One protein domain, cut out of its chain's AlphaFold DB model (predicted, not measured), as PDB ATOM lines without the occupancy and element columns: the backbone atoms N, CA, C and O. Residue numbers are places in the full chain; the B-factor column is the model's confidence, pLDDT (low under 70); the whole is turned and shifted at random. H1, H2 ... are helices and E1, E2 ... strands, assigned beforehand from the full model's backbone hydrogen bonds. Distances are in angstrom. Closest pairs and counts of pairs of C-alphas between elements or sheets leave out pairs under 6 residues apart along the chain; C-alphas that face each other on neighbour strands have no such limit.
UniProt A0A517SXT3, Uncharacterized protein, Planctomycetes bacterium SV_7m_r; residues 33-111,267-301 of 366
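AT A GLANCE: This is residues 33 to 111 and 267 to 301 of the 366 residues of an uncharacterized protein of Planctomycetes bacterium SV_7m_r (UniProt A0A517SXT3). A small, twisted sheet of three strands with H1 across one face makes a head, and from the far end of H1 the long helix H2 turns off at a wide corner as an arm. The short helix H3 lies beside the first half of H2, while residues 96 to 111 of H2 stick out free. The printed part has 114 residues, with three named helices and three named strands in the order E1, E2, H1, H2, H3, E3; the sheet order is E2, E1, E3, antiparallel, and the class is mixed. The whole is extended, with a radius of gyration of the C-alphas of 21.2 A and spans of 72 by 39 by 22 A.

IN THESE COORDINATES: E1 is residues 33 to 40, 21.9 A long, from C-alpha 33 at (258.551, 248.582, 103.538). E2 is residues 46 to 51 and E3 residues 290 to 294. H1 is residues 55 to 73, 27.1 A. H2 is residues 75 to 111, 53.5 A, ending at (248.753, 245.649, 169.021). H3 is residues 267 to 277, 14.9 A.

HOW THE PARTS SIT: E1 and E2 form a hairpin, with N 36 and O 48 2.8 A apart. E1 and E3 are antiparallel, with N 39 and O 291 2.9 A apart. H1 is on the sheet at a height of 9.9 A; its closest C-alphas to E3 are Ala 64 and Val 292, 6.9 A. H1 and H2 are close but not clearly touching, the closest C-alphas being Ala 72 and Thr 78, 6.8 A. H2, with residues 81 to 95 alone, touches H3 at a shallow tilt of 22 degrees, opposite ways; the closest C-alphas are Ala 88 and Ala 274, 5.6 A. In H1, H2 and H3 every O i to N i+4 pair is within hydrogen-bond range.

THE WHOLE: C-alphas 55 and 111, the farthest apart, are 72.7 A apart. Residues 112 to 266 are not printed; the gap is 29.6 A. The link H3 to E3 is long, and pLDDT is under 70 at residues 272 to 289, among others.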
ATOM      1  N   VAL A  33     258.073 247.216 103.326       91.00
ATOM      2  CA  VAL A  33     258.551 248.582 103.538       91.00
ATOM      3  C   VAL A  33     258.851 248.759 105.015       91.00
ATOM      4  O   VAL A  33     258.116 248.308 105.901       91.00
ATOM      5  N   GLN A  34     259.999 249.361 105.274       93.75
ATOM      6  CA  GLN A  34     260.476 249.705 106.591       93.75
ATOM      7  C   GLN A  34     260.069 251.150 106.864       93.75
ATOM      8  O   GLN A  34     260.593 252.080 106.255       93.75
ATOM      9  N   GLU A  35     259.135 251.340 107.792       94.25
ATOM     10  CA  GLU A  35     258.855 252.678 108.302       94.25
ATOM     11  C   GLU A  35     259.985 253.077 109.262       94.25
ATOM     12  O   GLU A  35     260.396 252.304 110.143       94.25
ATOM     13  N   VAL A  36     260.523 254.268 109.041       93.94
ATOM     14  CA  VAL A  36     261.589 254.875 109.826       93.94
ATOM     15  C   VAL A  36     261.088 256.219 110.311       93.94
ATOM     16  O   VAL A  36     260.718 257.073 109.515       93.94
ATOM     17  N   GLN A  37     261.077 256.410 111.620       95.00
ATOM     18  CA  GLN A  37     260.767 257.697 112.219       95.00
ATOM     19  C   GLN A  37     262.067 258.409 112.553       95.00
ATOM     20  O   GLN A  37     262.885 257.874 113.305       95.00
ATOM     21  N   CYS A  38     262.248 259.603 112.006       91.19
ATOM     22  CA  CYS A  38     263.387 260.455 112.307       91.19
ATOM     23  C   CYS A  38     262.909 261.687 113.070       91.19
ATOM     24  O   CYS A  38     261.841 262.244 112.796       91.19
ATOM     25  N   ARG A  39     263.721 262.115 114.028       90.44
ATOM     26  CA  ARG A  39     263.553 263.373 114.736       90.44
ATOM     27  C   ARG A  39     264.869 264.132 114.696       90.44
ATOM     28  O   ARG A  39     265.896 263.616 115.135       90.44
ATOM     29  N   THR A  40     264.819 265.344 114.162       86.06
ATOM     30  CA  THR A  40     265.970 266.241 114.081       86.06
ATOM     31  C   THR A  40     265.777 267.338 115.120       86.06
ATOM     32  O   THR A  40     264.931 268.213 114.959       86.06
ATOM     33  N   GLY A  41     266.520 267.266 116.227       83.50
ATOM     34  CA  GLY A  41     266.377 268.228 117.321       83.50
ATOM     35  C   GLY A  41     264.986 268.198 117.966       83.50
ATOM     36  O   GLY A  41     264.481 267.131 118.323       83.50
ATOM     37  N   ASP A  42     264.371 269.370 118.124       81.69
ATOM     38  CA  ASP A  42     263.085 269.507 118.817       81.69
ATOM     39  C   ASP A  42     261.857 269.257 117.933       81.69
ATOM     40  O   ASP A  42     260.746 269.169 118.464       81.69
ATOM     41  N   GLU A  43     262.032 269.062 116.623       85.56
ATOM     42  CA  GLU A  43     260.932 268.877 115.673       85.56
ATOM     43  C   GLU A  43     260.053 267.654 115.990       85.56
ATOM     44  O   GLU A  43     260.436 266.727 116.714       85.56
ATOM     45  N   ALA A  44     258.830 267.653 115.455       91.94
ATOM     46  CA  ALA A  44     257.945 266.498 115.534       91.94
ATOM     47  C   ALA A  44     258.555 265.294 114.793       91.94
ATOM     48  O   ALA A  44     259.329 265.444 113.850       91.94
ATOM     49  N   TRP A  45     258.184 264.083 115.208       92.94
ATOM     50  CA  TRP A  45     258.601 262.869 114.510       92.94
ATOM     51  C   TRP A  45     258.105 262.889 113.064       92.94
ATOM     52  O   TRP A  45     256.903 262.994 112.818       92.94
ATOM     53  N   THR A  46     259.030 262.741 112.119       93.88
ATOM     54  CA  THR A  46     258.721 262.587 110.696       93.88
ATOM     55  C   THR A  46     258.874 261.116 110.316       93.88
ATOM     56  O   THR A  46     259.917 260.507 110.555       93.88
ATOM     57  N   SER A  47     257.804 260.512 109.786       94.31
ATOM     58  CA  SER A  47     257.813 259.130 109.291       94.31
ATOM     59  C   SER A  47     258.239 259.102 107.824       94.31
ATOM     60  O   SER A  47     257.632 259.762 106.983       94.31
ATOM     61  N   TYR A  48     259.227 258.273 107.515       92.81
ATOM     62  CA  TYR A  48     259.679 257.947 106.167       92.81
ATOM     63  C   TYR A  48     259.408 256.471 105.885       92.81
ATOM     64  O   TYR A  48     259.626 255.608 106.736       92.81
ATOM     65  N   CYS A  49     258.948 256.171 104.675       91.75
ATOM     66  CA  CYS A  49     258.714 254.808 104.209       91.75
ATOM     67  C   CYS A  49     259.806 254.445 103.202       91.75
ATOM     68  O   CYS A  49     259.806 254.968 102.091       91.75
ATOM     69  N   LEU A  50     260.722 253.562 103.593       90.62
ATOM     70  CA  LEU A  50     261.839 253.106 102.759       90.62
ATOM     71  C   LEU A  50     261.654 251.626 102.422       90.62
ATOM     72  O   LEU A  50     261.249 250.839 103.284       90.62
ATOM     73  N   ALA A  51     261.945 251.217 101.188       89.12
ATOM     74  CA  ALA A  51     261.941 249.795 100.846       89.12
ATOM     75  C   ALA A  51     262.984 249.046 101.700       89.12
ATOM     76  O   ALA A  51     264.027 249.599 102.043       89.12
ATOM     77  N   ILE A  52     262.720 247.788 102.075       88.31
ATOM     78  CA  ILE A  52     263.672 247.015 102.902       88.31
ATOM     79  C   ILE A  52     265.039 246.857 102.220       88.31
ATOM     80  O   ILE A  52     266.065 246.847 102.905       88.31
ATOM     81  N   ASP A  53     265.047 246.771 100.892       89.25
ATOM     82  CA  ASP A  53     266.257 246.579 100.092       89.25
ATOM     83  C   ASP A  53     266.927 247.895  99.668       89.25
ATOM     84  O   ASP A  53     267.941 247.875  98.969       89.25
ATOM     85  N   ASP A  54     266.403 249.036 100.124       91.06
ATOM     86  CA  ASP A  54     266.931 250.356  99.794       91.06
ATOM     87  C   ASP A  54     268.373 250.531 100.336       91.06
ATOM     88  O   ASP A  54     268.624 250.302 101.532       91.06
ATOM     89  N   PRO A  55     269.361 250.913  99.495       90.81
ATOM     90  CA  PRO A  55     270.735 251.148  99.941       90.81
ATOM     91  C   PRO A  55     270.837 252.246 101.009       90.81
ATOM     92  O   PRO A  55     271.707 252.163 101.885       90.81
ATOM     93  N   ASP A  56     269.939 253.230 101.001       89.81
ATOM     94  CA  ASP A  56     269.948 254.313 101.978       89.81
ATOM     95  C   ASP A  56     269.470 253.840 103.351       89.81
ATOM     96  O   ASP A  56     270.000 254.283 104.371       89.81
ATOM     97  N   LEU A  57     268.584 252.838 103.414       90.25
ATOM     98  CA  LEU A  57     268.204 252.208 104.681       90.25
ATOM     99  C   LEU A  57     269.403 251.505 105.341       90.25
ATOM    100  O   LEU A  57     269.564 251.555 106.566       90.25
ATOM    101  N   LYS A  58     270.273 250.868 104.543       92.12
ATOM    102  CA  LYS A  58     271.512 250.248 105.046       92.12
ATOM    103  C   LYS A  58     272.471 251.303 105.595       92.12
ATOM    104  O   LYS A  58     272.975 251.132 106.706       92.12
ATOM    105  N   ARG A  59     272.670 252.408 104.865       92.44
ATOM    106  CA  ARG A  59     273.491 253.545 105.315       92.44
ATOM    107  C   ARG A  59     272.943 254.156 106.602       92.44
ATOM    108  O   ARG A  59     273.696 254.348 107.551       92.44
ATOM    109  N   LEU A  60     271.630 254.369 106.680       89.25
ATOM    110  CA  LEU A  60     270.971 254.926 107.860       89.25
ATOM    111  C   LEU A  60     271.136 254.019 109.090       89.25
ATOM    112  O   LEU A  60     271.437 254.504 110.178       89.25
ATOM    113  N   ARG A  61     271.005 252.693 108.928       91.44
ATOM    114  CA  ARG A  61     271.286 251.726 110.006       91.44
ATOM    115  C   ARG A  61     272.741 251.778 110.457       91.44
ATOM    116  O   ARG A  61     272.991 251.724 111.658       91.44
ATOM    117  N   GLN A  62     273.681 251.885 109.523       92.00
ATOM    118  CA  GLN A  62     275.104 251.966 109.841       92.00
ATOM    119  C   GLN A  62     275.430 253.245 110.619       92.00
ATOM    120  O   GLN A  62     276.092 253.167 111.653       92.00
ATOM    121  N   VAL A  63     274.903 254.393 110.183       86.88
ATOM    122  CA  VAL A  63     275.062 255.675 110.886       86.88
ATOM    123  C   VAL A  63     274.419 255.609 112.269       86.88
ATOM    124  O   VAL A  63     275.080 255.918 113.252       86.88
ATOM    125  N   ALA A  64     273.181 255.119 112.386       85.75
ATOM    126  CA  ALA A  64     272.508 254.980 113.678       85.75
ATOM    127  C   ALA A  64     273.288 254.070 114.648       85.75
ATOM    128  O   ALA A  64     273.445 254.401 115.822       85.75
ATOM    129  N   GLN A  65     273.835 252.949 114.162       88.31
ATOM    130  CA  GLN A  65     274.686 252.064 114.964       88.31
ATOM    131  C   GLN A  65     276.010 252.726 115.357       88.31
ATOM    132  O   GLN A  65     276.468 252.545 116.485       88.31
ATOM    133  N   GLN A  66     276.633 253.484 114.455       87.12
ATOM    134  CA  GLN A  66     277.880 254.190 114.733       87.12
ATOM    135  C   GLN A  66     277.671 255.301 115.765       87.12
ATOM    136  O   GLN A  66     278.438 255.380 116.723       87.12
ATOM    137  N   THR A  67     276.597 256.079 115.641       81.56
ATOM    138  CA  THR A  67     276.207 257.098 116.623       81.56
ATOM    139  C   THR A  67     275.897 256.467 117.979       81.56
ATOM    140  O   THR A  67     276.369 256.958 119.000       81.56
ATOM    141  N   ALA A  68     275.187 255.333 118.018       78.38
ATOM    142  CA  ALA A  68     274.928 254.610 119.264       78.38
ATOM    143  C   ALA A  68     276.223 254.102 119.929       78.38
ATOM    144  O   ALA A  68     276.367 254.176 121.148       78.38
ATOM    145  N   ARG A  69     277.200 253.629 119.138       82.19
ATOM    146  CA  ARG A  69     278.525 253.229 119.646       82.19
ATOM    147  C   ARG A  69     279.326 254.415 120.172       82.19
ATOM    148  O   ARG A  69     279.947 254.287 121.218       82.19
ATOM    149  N   GLN A  70     279.306 255.549 119.473       80.06
ATOM    150  CA  GLN A  70     279.977 256.772 119.923       80.06
ATOM    151  C   GLN A  70     279.365 257.299 121.223       80.06
ATOM    152  O   GLN A  70     280.103 257.670 122.125       80.06
ATOM    153  N   GLN A  71     278.038 257.243 121.362       73.12
ATOM    154  CA  GLN A  71     277.363 257.583 122.617       73.12
ATOM    155  C   GLN A  71     277.752 256.633 123.755       73.12
ATOM    156  O   GLN A  71     277.986 257.085 124.865       73.12
ATOM    157  N   ALA A  72     277.864 255.330 123.489       72.50
ATOM    158  CA  ALA A  72     278.318 254.374 124.498       72.50
ATOM    159  C   ALA A  72     279.799 254.554 124.883       72.50
ATOM    160  O   ALA A  72     280.198 254.143 125.970       72.50
ATOM    161  N   ALA A  73     280.609 255.133 123.993       77.75
ATOM    162  CA  ALA A  73     282.028 255.380 124.218       77.75
ATOM    163  C   ALA A  73     282.309 256.692 124.965       77.75
ATOM    164  O   ALA A  73     283.425 256.858 125.448       77.75
ATOM    165  N   ASP A  74     281.339 257.607 125.056       74.94
ATOM    166  CA  ASP A  74     281.512 258.878 125.752       74.94
ATOM    167  C   ASP A  74     281.373 258.678 127.276       74.94
ATOM    168  O   ASP A  74     280.250 258.490 127.774       74.94
ATOM    169  N   PRO A  75     282.495 258.698 128.032       69.19
ATOM    170  CA  PRO A  75     282.512 258.341 129.444       69.19
ATOM    171  C   PRO A  75     281.585 259.235 130.272       69.19
ATOM    172  O   PRO A  75     280.957 258.747 131.213       69.19
ATOM    173  N   GLU A  76     281.429 260.510 129.906       73.62
ATOM    174  CA  GLU A  76     280.584 261.451 130.643       73.62
ATOM    175  C   GLU A  76     279.109 261.052 130.596       73.62
ATOM    176  O   GLU A  76     278.417 261.084 131.618       73.62
ATOM    177  N   THR A  77     278.625 260.593 129.440       66.50
ATOM    178  CA  THR A  77     277.226 260.171 129.298       66.50
ATOM    179  C   THR A  77     276.943 258.865 130.035       66.50
ATOM    180  O   THR A  77     275.898 258.737 130.678       66.50
ATOM    181  N   THR A  78     277.889 257.919 130.037       68.25
ATOM    182  CA  THR A  78     277.786 256.690 130.837       68.25
ATOM    183  C   THR A  78     277.838 256.962 132.337       68.25
ATOM    184  O   THR A  78     277.062 256.368 133.090       68.25
ATOM    185  N   VAL A  79     278.685 257.893 132.786       74.19
ATOM    186  CA  VAL A  79     278.753 258.299 134.194       74.19
ATOM    187  C   VAL A  79     277.443 258.959 134.606       74.19
ATOM    188  O   VAL A  79     276.847 258.541 135.595       74.19
ATOM    189  N   LEU A  80     276.917 259.897 133.816       73.75
ATOM    190  CA  LEU A  80     275.651 260.557 134.124       73.75
ATOM    191  C   LEU A  80     274.460 259.580 134.130       73.75
ATOM    192  O   LEU A  80     273.587 259.673 134.997       73.75
ATOM    193  N   ALA A  81     274.420 258.622 133.197       69.31
ATOM    194  CA  ALA A  81     273.390 257.584 133.152       69.31
ATOM    195  C   ALA A  81     273.468 256.652 134.374       69.31
ATOM    196  O   ALA A  81     272.445 256.367 135.002       69.31
ATOM    197  N   SER A  82     274.678 256.224 134.750       74.75
ATOM    198  CA  SER A  82     274.915 255.398 135.939       74.75
ATOM    199  C   SER A  82     274.539 256.127 137.232       74.75
ATOM    200  O   SER A  82     273.848 255.558 138.076       74.75
ATOM    201  N   TRP A  83     274.888 257.410 137.347       77.25
ATOM    202  CA  TRP A  83     274.560 258.251 138.494       77.25
ATOM    203  C   TRP A  83     273.052 258.454 138.642       77.25
ATOM    204  O   TRP A  83     272.508 258.267 139.726       77.25
ATOM    205  N   ARG A  84     272.335 258.748 137.549       71.69
ATOM    206  CA  ARG A  84     270.865 258.854 137.570       71.69
ATOM    207  C   ARG A  84     270.189 257.546 137.956       71.69
ATOM    208  O   ARG A  84     269.199 257.578 138.681       71.69
ATOM    209  N   LYS A  85     270.720 256.410 137.494       76.25
ATOM    210  CA  LYS A  85     270.232 255.092 137.906       76.25
ATOM    211  C   LYS A  85     270.429 254.880 139.409       76.25
ATOM    212  O   LYS A  85     269.467 254.552 140.089       76.25
ATOM    213  N   GLN A  86     271.627 255.148 139.933       81.62
ATOM    214  CA  GLN A  86     271.906 255.056 141.371       81.62
ATOM    215  C   GLN A  86     270.987 255.963 142.196       81.62
ATOM    216  O   GLN A  86     270.489 255.545 143.238       81.62
ATOM    217  N   LEU A  87     270.723 257.183 141.720       79.12
ATOM    218  CA  LEU A  87     269.806 258.110 142.377       79.12
ATOM    219  C   LEU A  87     268.376 257.554 142.411       79.12
ATOM    220  O   LEU A  87     267.730 257.573 143.454       79.12
ATOM    221  N   ALA A  88     267.892 257.039 141.279       73.12
ATOM    222  CA  ALA A  88     266.560 256.458 141.180       73.12
ATOM    223  C   ALA A  88     266.401 255.224 142.082       73.12
ATOM    224  O   ALA A  88     265.407 255.125 142.800       73.12
ATOM    225  N   ASP A  89     267.398 254.336 142.101       78.56
ATOM    226  CA  ASP A  89     267.421 253.157 142.973       78.56
ATOM    227  C   ASP A  89     267.445 253.572 144.458       78.56
ATOM    228  O   ASP A  89     266.742 252.991 145.285       78.56
ATOM    229  N   HIS A  90     268.191 254.627 144.806       87.44
ATOM    230  CA  HIS A  90     268.225 255.160 146.168       87.44
ATOM    231  C   HIS A  90     266.856 255.690 146.623       87.44
ATOM    232  O   HIS A  90     266.405 255.357 147.719       87.44
ATOM    233  N   TYR A  91     266.160 256.463 145.783       78.94
ATOM    234  CA  TYR A  91     264.822 256.964 146.114       78.94
ATOM    235  C   TYR A  91     263.762 255.859 146.152       78.94
ATOM    236  O   TYR A  91     262.895 255.890 147.024       78.94
ATOM    237  N   ALA A  92     263.853 254.856 145.277       72.38
ATOM    238  CA  ALA A  92     262.970 253.691 145.330       72.38
ATOM    239  C   ALA A  92     263.129 252.919 146.652       72.38
ATOM    240  O   ALA A  92     262.133 252.560 147.283       72.38
ATOM    241  N   ASN A  93     264.370 252.737 147.117       87.25
ATOM    242  CA  ASN A  93     264.646 252.109 148.410       87.25
ATOM    243  C   ASN A  93     264.122 252.951 149.585       87.25
ATOM    244  O   ASN A  93     263.559 252.393 150.523       87.25
ATOM    245  N   LEU A  94     264.255 254.282 149.533       87.88
ATOM    246  CA  LEU A  94     263.709 255.171 150.565       87.88
ATOM    247  C   LEU A  94     262.183 255.061 150.675       87.88
ATOM    248  O   LEU A  94     261.655 255.011 151.787       87.88
ATOM    249  N   ASP A  95     261.479 254.996 149.544       79.44
ATOM    250  CA  ASP A  95     260.027 254.806 149.536       79.44
ATOM    251  C   ASP A  95     259.640 253.435 150.111       79.44
ATOM    252  O   ASP A  95     258.700 253.347 150.907       79.44
ATOM    253  N   GLN A  96     260.397 252.378 149.795       84.31
ATOM    254  CA  GLN A  96     260.174 251.048 150.364       84.31
ATOM    255  C   GLN A  96     260.393 251.028 151.884       84.31
ATOM    256  O   GLN A  96     259.511 250.586 152.621       84.31
ATOM    257  N   SER A  97     261.498 251.592 152.382       89.88
ATOM    258  CA  SER A  97     261.752 251.700 153.826       89.88
ATOM    259  C   SER A  97     260.682 252.527 154.544       89.88
ATOM    260  O   SER A  97     260.326 252.248 155.690       89.88
ATOM    261  N   ARG A  98     260.131 253.547 153.880       88.19
ATOM    262  CA  ARG A  98     259.050 254.364 154.437       88.19
ATOM    263  C   ARG A  98     257.738 253.588 154.545       88.19
ATOM    264  O   ARG A  98     257.025 253.762 155.535       88.19
ATOM    265  N   LEU A  99     257.428 252.745 153.560       89.94
ATOM    266  CA  LEU A  99     256.271 251.849 153.603       89.94
ATOM    267  C   LEU A  99     256.418 250.804 154.713       89.94
ATOM    268  O   LEU A  99     255.480 250.619 155.484       89.94
ATOM    269  N   GLU A 100     257.598 250.201 154.863       91.94
ATOM    270  CA  GLU A 100     257.891 249.259 155.951       91.94
ATOM    271  C   GLU A 100     257.727 249.916 157.329       91.94
ATOM    272  O   GLU A 100     257.066 249.364 158.210       91.94
ATOM    273  N   LEU A 101     258.235 251.141 157.509       93.38
ATOM    274  CA  LEU A 101     258.041 251.908 158.744       93.38
ATOM    275  C   LEU A 101     256.566 252.224 159.017       93.38
ATOM    276  O   LEU A 101     256.116 252.120 160.158       93.38
ATOM    277  N   GLN A 102     255.791 252.602 157.996       92.19
ATOM    278  CA  GLN A 102     254.352 252.823 158.162       92.19
ATOM    279  C   GLN A 102     253.605 251.536 158.516       92.19
ATOM    280  O   GLN A 102     252.687 251.571 159.341       92.19
ATOM    281  N   GLN A 103     254.004 250.411 157.929       93.88
ATOM    282  CA  GLN A 103     253.435 249.109 158.239       93.88
ATOM    283  C   GLN A 103     253.721 248.722 159.693       93.88
ATOM    284  O   GLN A 103     252.781 248.438 160.433       93.88
ATOM    285  N   GLN A 104     254.971 248.846 160.150       92.75
ATOM    286  CA  GLN A 104     255.340 248.608 161.550       92.75
ATOM    287  C   GLN A 104     254.591 249.530 162.519       92.75
ATOM    288  O   GLN A 104     254.162 249.102 163.590       92.75
ATOM    289  N   LEU A 105     254.403 250.805 162.159       93.06
ATOM    290  CA  LEU A 105     253.637 251.742 162.980       93.06
ATOM    291  C   LEU A 105     252.165 251.314 163.090       93.06
ATOM    292  O   LEU A 105     251.557 251.423 164.155       93.06
ATOM    293  N   THR A 106     251.598 250.815 161.993       92.19
ATOM    294  CA  THR A 106     250.213 250.336 161.941       92.19
ATOM    295  C   THR A 106     250.048 249.059 162.759       92.19
ATOM    296  O   THR A 106     249.132 248.979 163.576       92.19
ATOM    297  N   GLU A 107     250.964 248.101 162.619       91.56
ATOM    298  CA  GLU A 107     250.983 246.858 163.399       91.56
ATOM    299  C   GLU A 107     251.125 247.135 164.901       91.56
ATOM    300  O   GLU A 107     250.333 246.628 165.698       91.56
ATOM    301  N   ASN A 108     252.040 248.027 165.297       90.88
ATOM    302  CA  ASN A 108     252.188 248.445 166.694       90.88
ATOM    303  C   ASN A 108     250.934 249.141 167.237       90.88
ATOM    304  O   ASN A 108     250.533 248.911 168.379       90.88
ATOM    305  N   LYS A 109     250.271 249.974 166.425       88.44
ATOM    306  CA  LYS A 109     249.024 250.637 166.827       88.44
ATOM    307  C   LYS A 109     247.881 249.636 167.016       88.44
ATOM    308  O   LYS A 109     247.105 249.784 167.956       88.44
ATOM    309  N   VAL A 110     247.782 248.616 166.163       87.94
ATOM    310  CA  VAL A 110     246.791 247.535 166.305       87.94
ATOM    311  C   VAL A 110     247.085 246.679 167.538       87.94
ATOM    312  O   VAL A 110     246.157 246.347 168.272       87.94
ATOM    313  N   ALA A 111     248.356 246.379 167.818       82.62
ATOM    314  CA  ALA A 111     248.753 245.649 169.021       82.62
ATOM    315  C   ALA A 111     248.367 246.395 170.311       82.62
ATOM    316  O   ALA A 111     247.850 245.776 171.237       82.62
ATOM    317  N   ALA A 267     256.744 258.812 143.669       67.00
ATOM    318  CA  ALA A 267     257.079 257.476 143.172       67.00
ATOM    319  C   ALA A 267     256.878 257.347 141.651       67.00
ATOM    320  O   ALA A 267     257.729 256.802 140.951       67.00
ATOM    321  N   ALA A 268     255.785 257.902 141.115       70.00
ATOM    322  CA  ALA A 268     255.511 257.883 139.675       70.00
ATOM    323  C   ALA A 268     256.521 258.728 138.877       70.00
ATOM    324  O   ALA A 268     256.970 258.318 137.805       70.00
ATOM    325  N   TYR A 269     256.927 259.881 139.417       74.12
ATOM    326  CA  TYR A 269     257.970 260.727 138.845       74.12
ATOM    327  C   TYR A 269     259.308 259.992 138.825       74.12
ATOM    328  O   TYR A 269     259.912 259.870 137.762       74.12
ATOM    329  N   TRP A 270     259.741 259.417 139.948       70.25
ATOM    330  CA  TRP A 270     261.017 258.701 140.013       70.25
ATOM    331  C   TRP A 270     261.027 257.425 139.171       70.25
ATOM    332  O   TRP A 270     262.035 257.142 138.529       70.25
ATOM    333  N   GLN A 271     259.901 256.716 139.046       70.81
ATOM    334  CA  GLN A 271     259.763 255.625 138.074       70.81
ATOM    335  C   GLN A 271     259.877 256.123 136.627       70.81
ATOM    336  O   GLN A 271     260.505 255.462 135.797       70.81
ATOM    337  N   SER A 272     259.316 257.293 136.307       68.38
ATOM    338  CA  SER A 272     259.459 257.901 134.978       68.38
ATOM    339  C   SER A 272     260.904 258.322 134.692       68.38
ATOM    340  O   SER A 272     261.398 258.088 133.591       68.38
ATOM    341  N   VAL A 273     261.615 258.842 135.700       65.56
ATOM    342  CA  VAL A 273     263.035 259.211 135.620       65.56
ATOM    343  C   VAL A 273     263.907 257.965 135.484       65.56
ATOM    344  O   VAL A 273     264.788 257.953 134.632       65.56
ATOM    345  N   ALA A 274     263.634 256.888 136.226       66.81
ATOM    346  CA  ALA A 274     264.331 255.607 136.086       66.81
ATOM    347  C   ALA A 274     264.137 255.006 134.684       66.81
ATOM    348  O   ALA A 274     265.085 254.526 134.064       66.81
ATOM    349  N   LYS A 275     262.911 255.086 134.153       68.69
ATOM    350  CA  LYS A 275     262.562 254.622 132.803       68.69
ATOM    351  C   LYS A 275     263.156 255.504 131.699       68.69
ATOM    352  O   LYS A 275     263.461 255.010 130.619       68.69
ATOM    353  N   ALA A 276     263.329 256.798 131.957       58.94
ATOM    354  CA  ALA A 276     264.040 257.708 131.064       58.94
ATOM    355  C   ALA A 276     265.562 257.492 131.134       58.94
ATOM    356  O   ALA A 276     266.231 257.529 130.109       58.94
ATOM    357  N   ALA A 277     266.111 257.202 132.316       57.59
ATOM    358  CA  ALA A 277     267.530 256.913 132.521       57.59
ATOM    359  C   ALA A 277     267.950 255.558 131.931       57.59
ATOM    360  O   ALA A 277     269.078 255.422 131.461       57.59
ATOM    361  N   SER A 278     267.047 254.572 131.886       59.53
ATOM    362  CA  SER A 278     267.274 253.311 131.169       59.53
ATOM    363  C   SER A 278     267.208 253.454 129.645       59.53
ATOM    364  O   SER A 278     267.547 252.512 128.931       59.53
ATOM    365  N   ASN A 279     266.823 254.633 129.141       52.06
ATOM    366  CA  ASN A 279     266.794 254.958 127.722       52.06
ATOM    367  C   ASN A 279     267.744 256.145 127.433       52.06
ATOM    368  O   ASN A 279     267.291 257.282 127.280       52.06
ATOM    369  N   PRO A 280     269.071 255.909 127.370       51.81
ATOM    370  CA  PRO A 280     270.103 256.958 127.359       51.81
ATOM    371  C   PRO A 280     270.027 257.929 126.166       51.81
ATOM    372  O   PRO A 280     270.661 258.985 126.181       51.81
ATOM    373  N   LEU A 281     269.222 257.616 125.146       51.53
ATOM    374  CA  LEU A 281     268.977 258.496 124.005       51.53
ATOM    375  C   LEU A 281     268.131 259.732 124.355       51.53
ATOM    376  O   LEU A 281     268.313 260.774 123.737       51.53
ATOM    377  N   ALA A 282     267.262 259.667 125.369       48.62
ATOM    378  CA  ALA A 282     266.253 260.704 125.608       48.62
ATOM    379  C   ALA A 282     266.766 261.972 126.318       48.62
ATOM    380  O   ALA A 282     266.015 262.939 126.439       48.62
ATOM    381  N   ILE A 283     268.002 261.983 126.833       46.69
ATOM    382  CA  ILE A 283     268.458 263.048 127.734       46.69
ATOM    383  C   ILE A 283     269.758 263.670 127.235       46.69
ATOM    384  O   ILE A 283     270.852 263.301 127.648       46.69
ATOM    385  N   GLY A 284     269.613 264.647 126.350       45.16
ATOM    386  CA  GLY A 284     270.693 265.530 125.941       45.16
ATOM    387  C   GLY A 284     270.196 266.465 124.856       45.16
ATOM    388  O   GLY A 284     270.200 266.085 123.690       45.16
ATOM    389  N   GLY A 285     269.777 267.671 125.247       43.06
ATOM    390  CA  GLY A 285     269.454 268.794 124.358       43.06
ATOM    391  C   GLY A 285     270.692 269.349 123.649       43.06
ATOM    392  O   GLY A 285     270.939 270.550 123.657       43.06
ATOM    393  N   VAL A 286     271.504 268.465 123.072       49.47
ATOM    394  CA  VAL A 286     272.546 268.841 122.129       49.47
ATOM    395  C   VAL A 286     271.836 269.004 120.794       49.47
ATOM    396  O   VAL A 286     271.492 268.023 120.130       49.47
ATOM    397  N   SER A 287     271.546 270.261 120.460       42.59
ATOM    398  CA  SER A 287     271.107 270.692 119.133       42.59
ATOM    399  C   SER A 287     271.966 269.986 118.074       42.59
ATOM    400  O   SER A 287     273.173 270.206 118.010       42.59
ATOM    401  N   GLY A 288     271.367 269.047 117.334       59.38
ATOM    402  CA  GLY A 288     272.055 268.221 116.331       59.38
ATOM    403  C   GLY A 288     271.944 266.701 116.508       59.38
ATOM    404  O   GLY A 288     272.393 265.966 115.629       59.38
ATOM    405  N   ARG A 289     271.338 266.183 117.589       66.31
ATOM    406  CA  ARG A 289     271.070 264.735 117.708       66.31
ATOM    407  C   ARG A 289     269.952 264.304 116.750       66.31
ATOM    408  O   ARG A 289     268.808 264.735 116.884       66.31
ATOM    409  N   LEU A 290     270.302 263.444 115.794       79.38
ATOM    410  CA  LEU A 290     269.354 262.731 114.940       79.38
ATOM    411  C   LEU A 290     268.881 261.472 115.676       79.38
ATOM    412  O   LEU A 290     269.618 260.489 115.770       79.38
ATOM    413  N   ASP A 291     267.656 261.503 116.189       85.12
ATOM    414  CA  ASP A 291     267.021 260.334 116.789       85.12
ATOM    415  C   ASP A 291     266.298 259.537 115.701       85.12
ATOM    416  O   ASP A 291     265.381 260.032 115.043       85.12
ATOM    417  N   VAL A 292     266.703 258.281 115.518       88.88
ATOM    418  CA  VAL A 292     266.134 257.382 114.506       88.88
ATOM    419  C   VAL A 292     265.475 256.191 115.190       88.88
ATOM    420  O   VAL A 292     266.104 255.478 115.974       88.88
ATOM    421  N   ARG A 293     264.206 255.935 114.867       91.75
ATOM    422  CA  ARG A 293     263.458 254.753 115.306       91.75
ATOM    423  C   ARG A 293     263.053 253.914 114.107       91.75
ATOM    424  O   ARG A 293     262.318 254.361 113.231       91.75
ATOM    425  N   PHE A 294     263.493 252.661 114.106       93.25
ATOM    426  CA  PHE A 294     263.041 251.663 113.144       93.25
ATOM    427  C   PHE A 294     261.779 250.993 113.689       93.25
ATOM    428  O   PHE A 294     261.819 250.340 114.732       93.25
ATOM    429  N   LEU A 295     260.651 251.171 113.002       93.44
ATOM    430  CA  LEU A 295     259.391 250.524 113.364       93.44
ATOM    431  C   LEU A 295     259.374 249.059 112.907       93.44
ATOM    432  O   LEU A 295     260.306 248.564 112.276       93.44
ATOM    433  N   LYS A 296     258.314 248.313 113.229       93.19
ATOM    434  CA  LYS A 296     258.169 246.955 112.696       93.19
ATOM    435  C   LYS A 296     257.971 247.038 111.174       93.19
ATOM    436  O   LYS A 296     257.118 247.817 110.746       93.19
ATOM    437  N   PRO A 297     258.692 246.239 110.362       91.50
ATOM    438  CA  PRO A 297     258.453 246.199 108.929       91.50
ATOM    439  C   PRO A 297     256.987 245.878 108.663       91.50
ATOM    440  O   PRO A 297     256.435 244.924 109.228       91.50
ATOM    441  N   ARG A 298     256.348 246.677 107.811       88.38
ATOM    442  CA  ARG A 298     254.956 246.478 107.426       88.38
ATOM    443  C   ARG A 298     254.927 246.121 105.950       88.38
ATOM    444  O   ARG A 298     255.629 246.703 105.128       88.38
ATOM    445  N   LYS A 299     254.081 245.157 105.594       82.44
ATOM    446  CA  LYS A 299     253.693 244.993 104.194       82.44
ATOM    447  C   LYS A 299     252.899 246.239 103.834       82.44
ATOM    448  O   LYS A 299     251.835 246.446 104.424       82.44
ATOM    449  N   GLN A 300     253.437 247.098 102.970       78.75
ATOM    450  CA  GLN A 300     252.712 248.291 102.561       78.75
ATOM    451  C   GLN A 300     251.419 247.816 101.898       78.75
ATOM    452  O   GLN A 300     251.438 247.125 100.878       78.75
ATOM    453  N   SER A 301     250.293 248.095 102.561       64.94
ATOM    454  CA  SER A 301     248.984 247.854 101.972       64.94
ATOM    455  C   SER A 301     248.929 248.662 100.690       64.94
ATOM    456  O   SER A 301     249.389 249.805 100.667       64.94
TER     457      SER A 301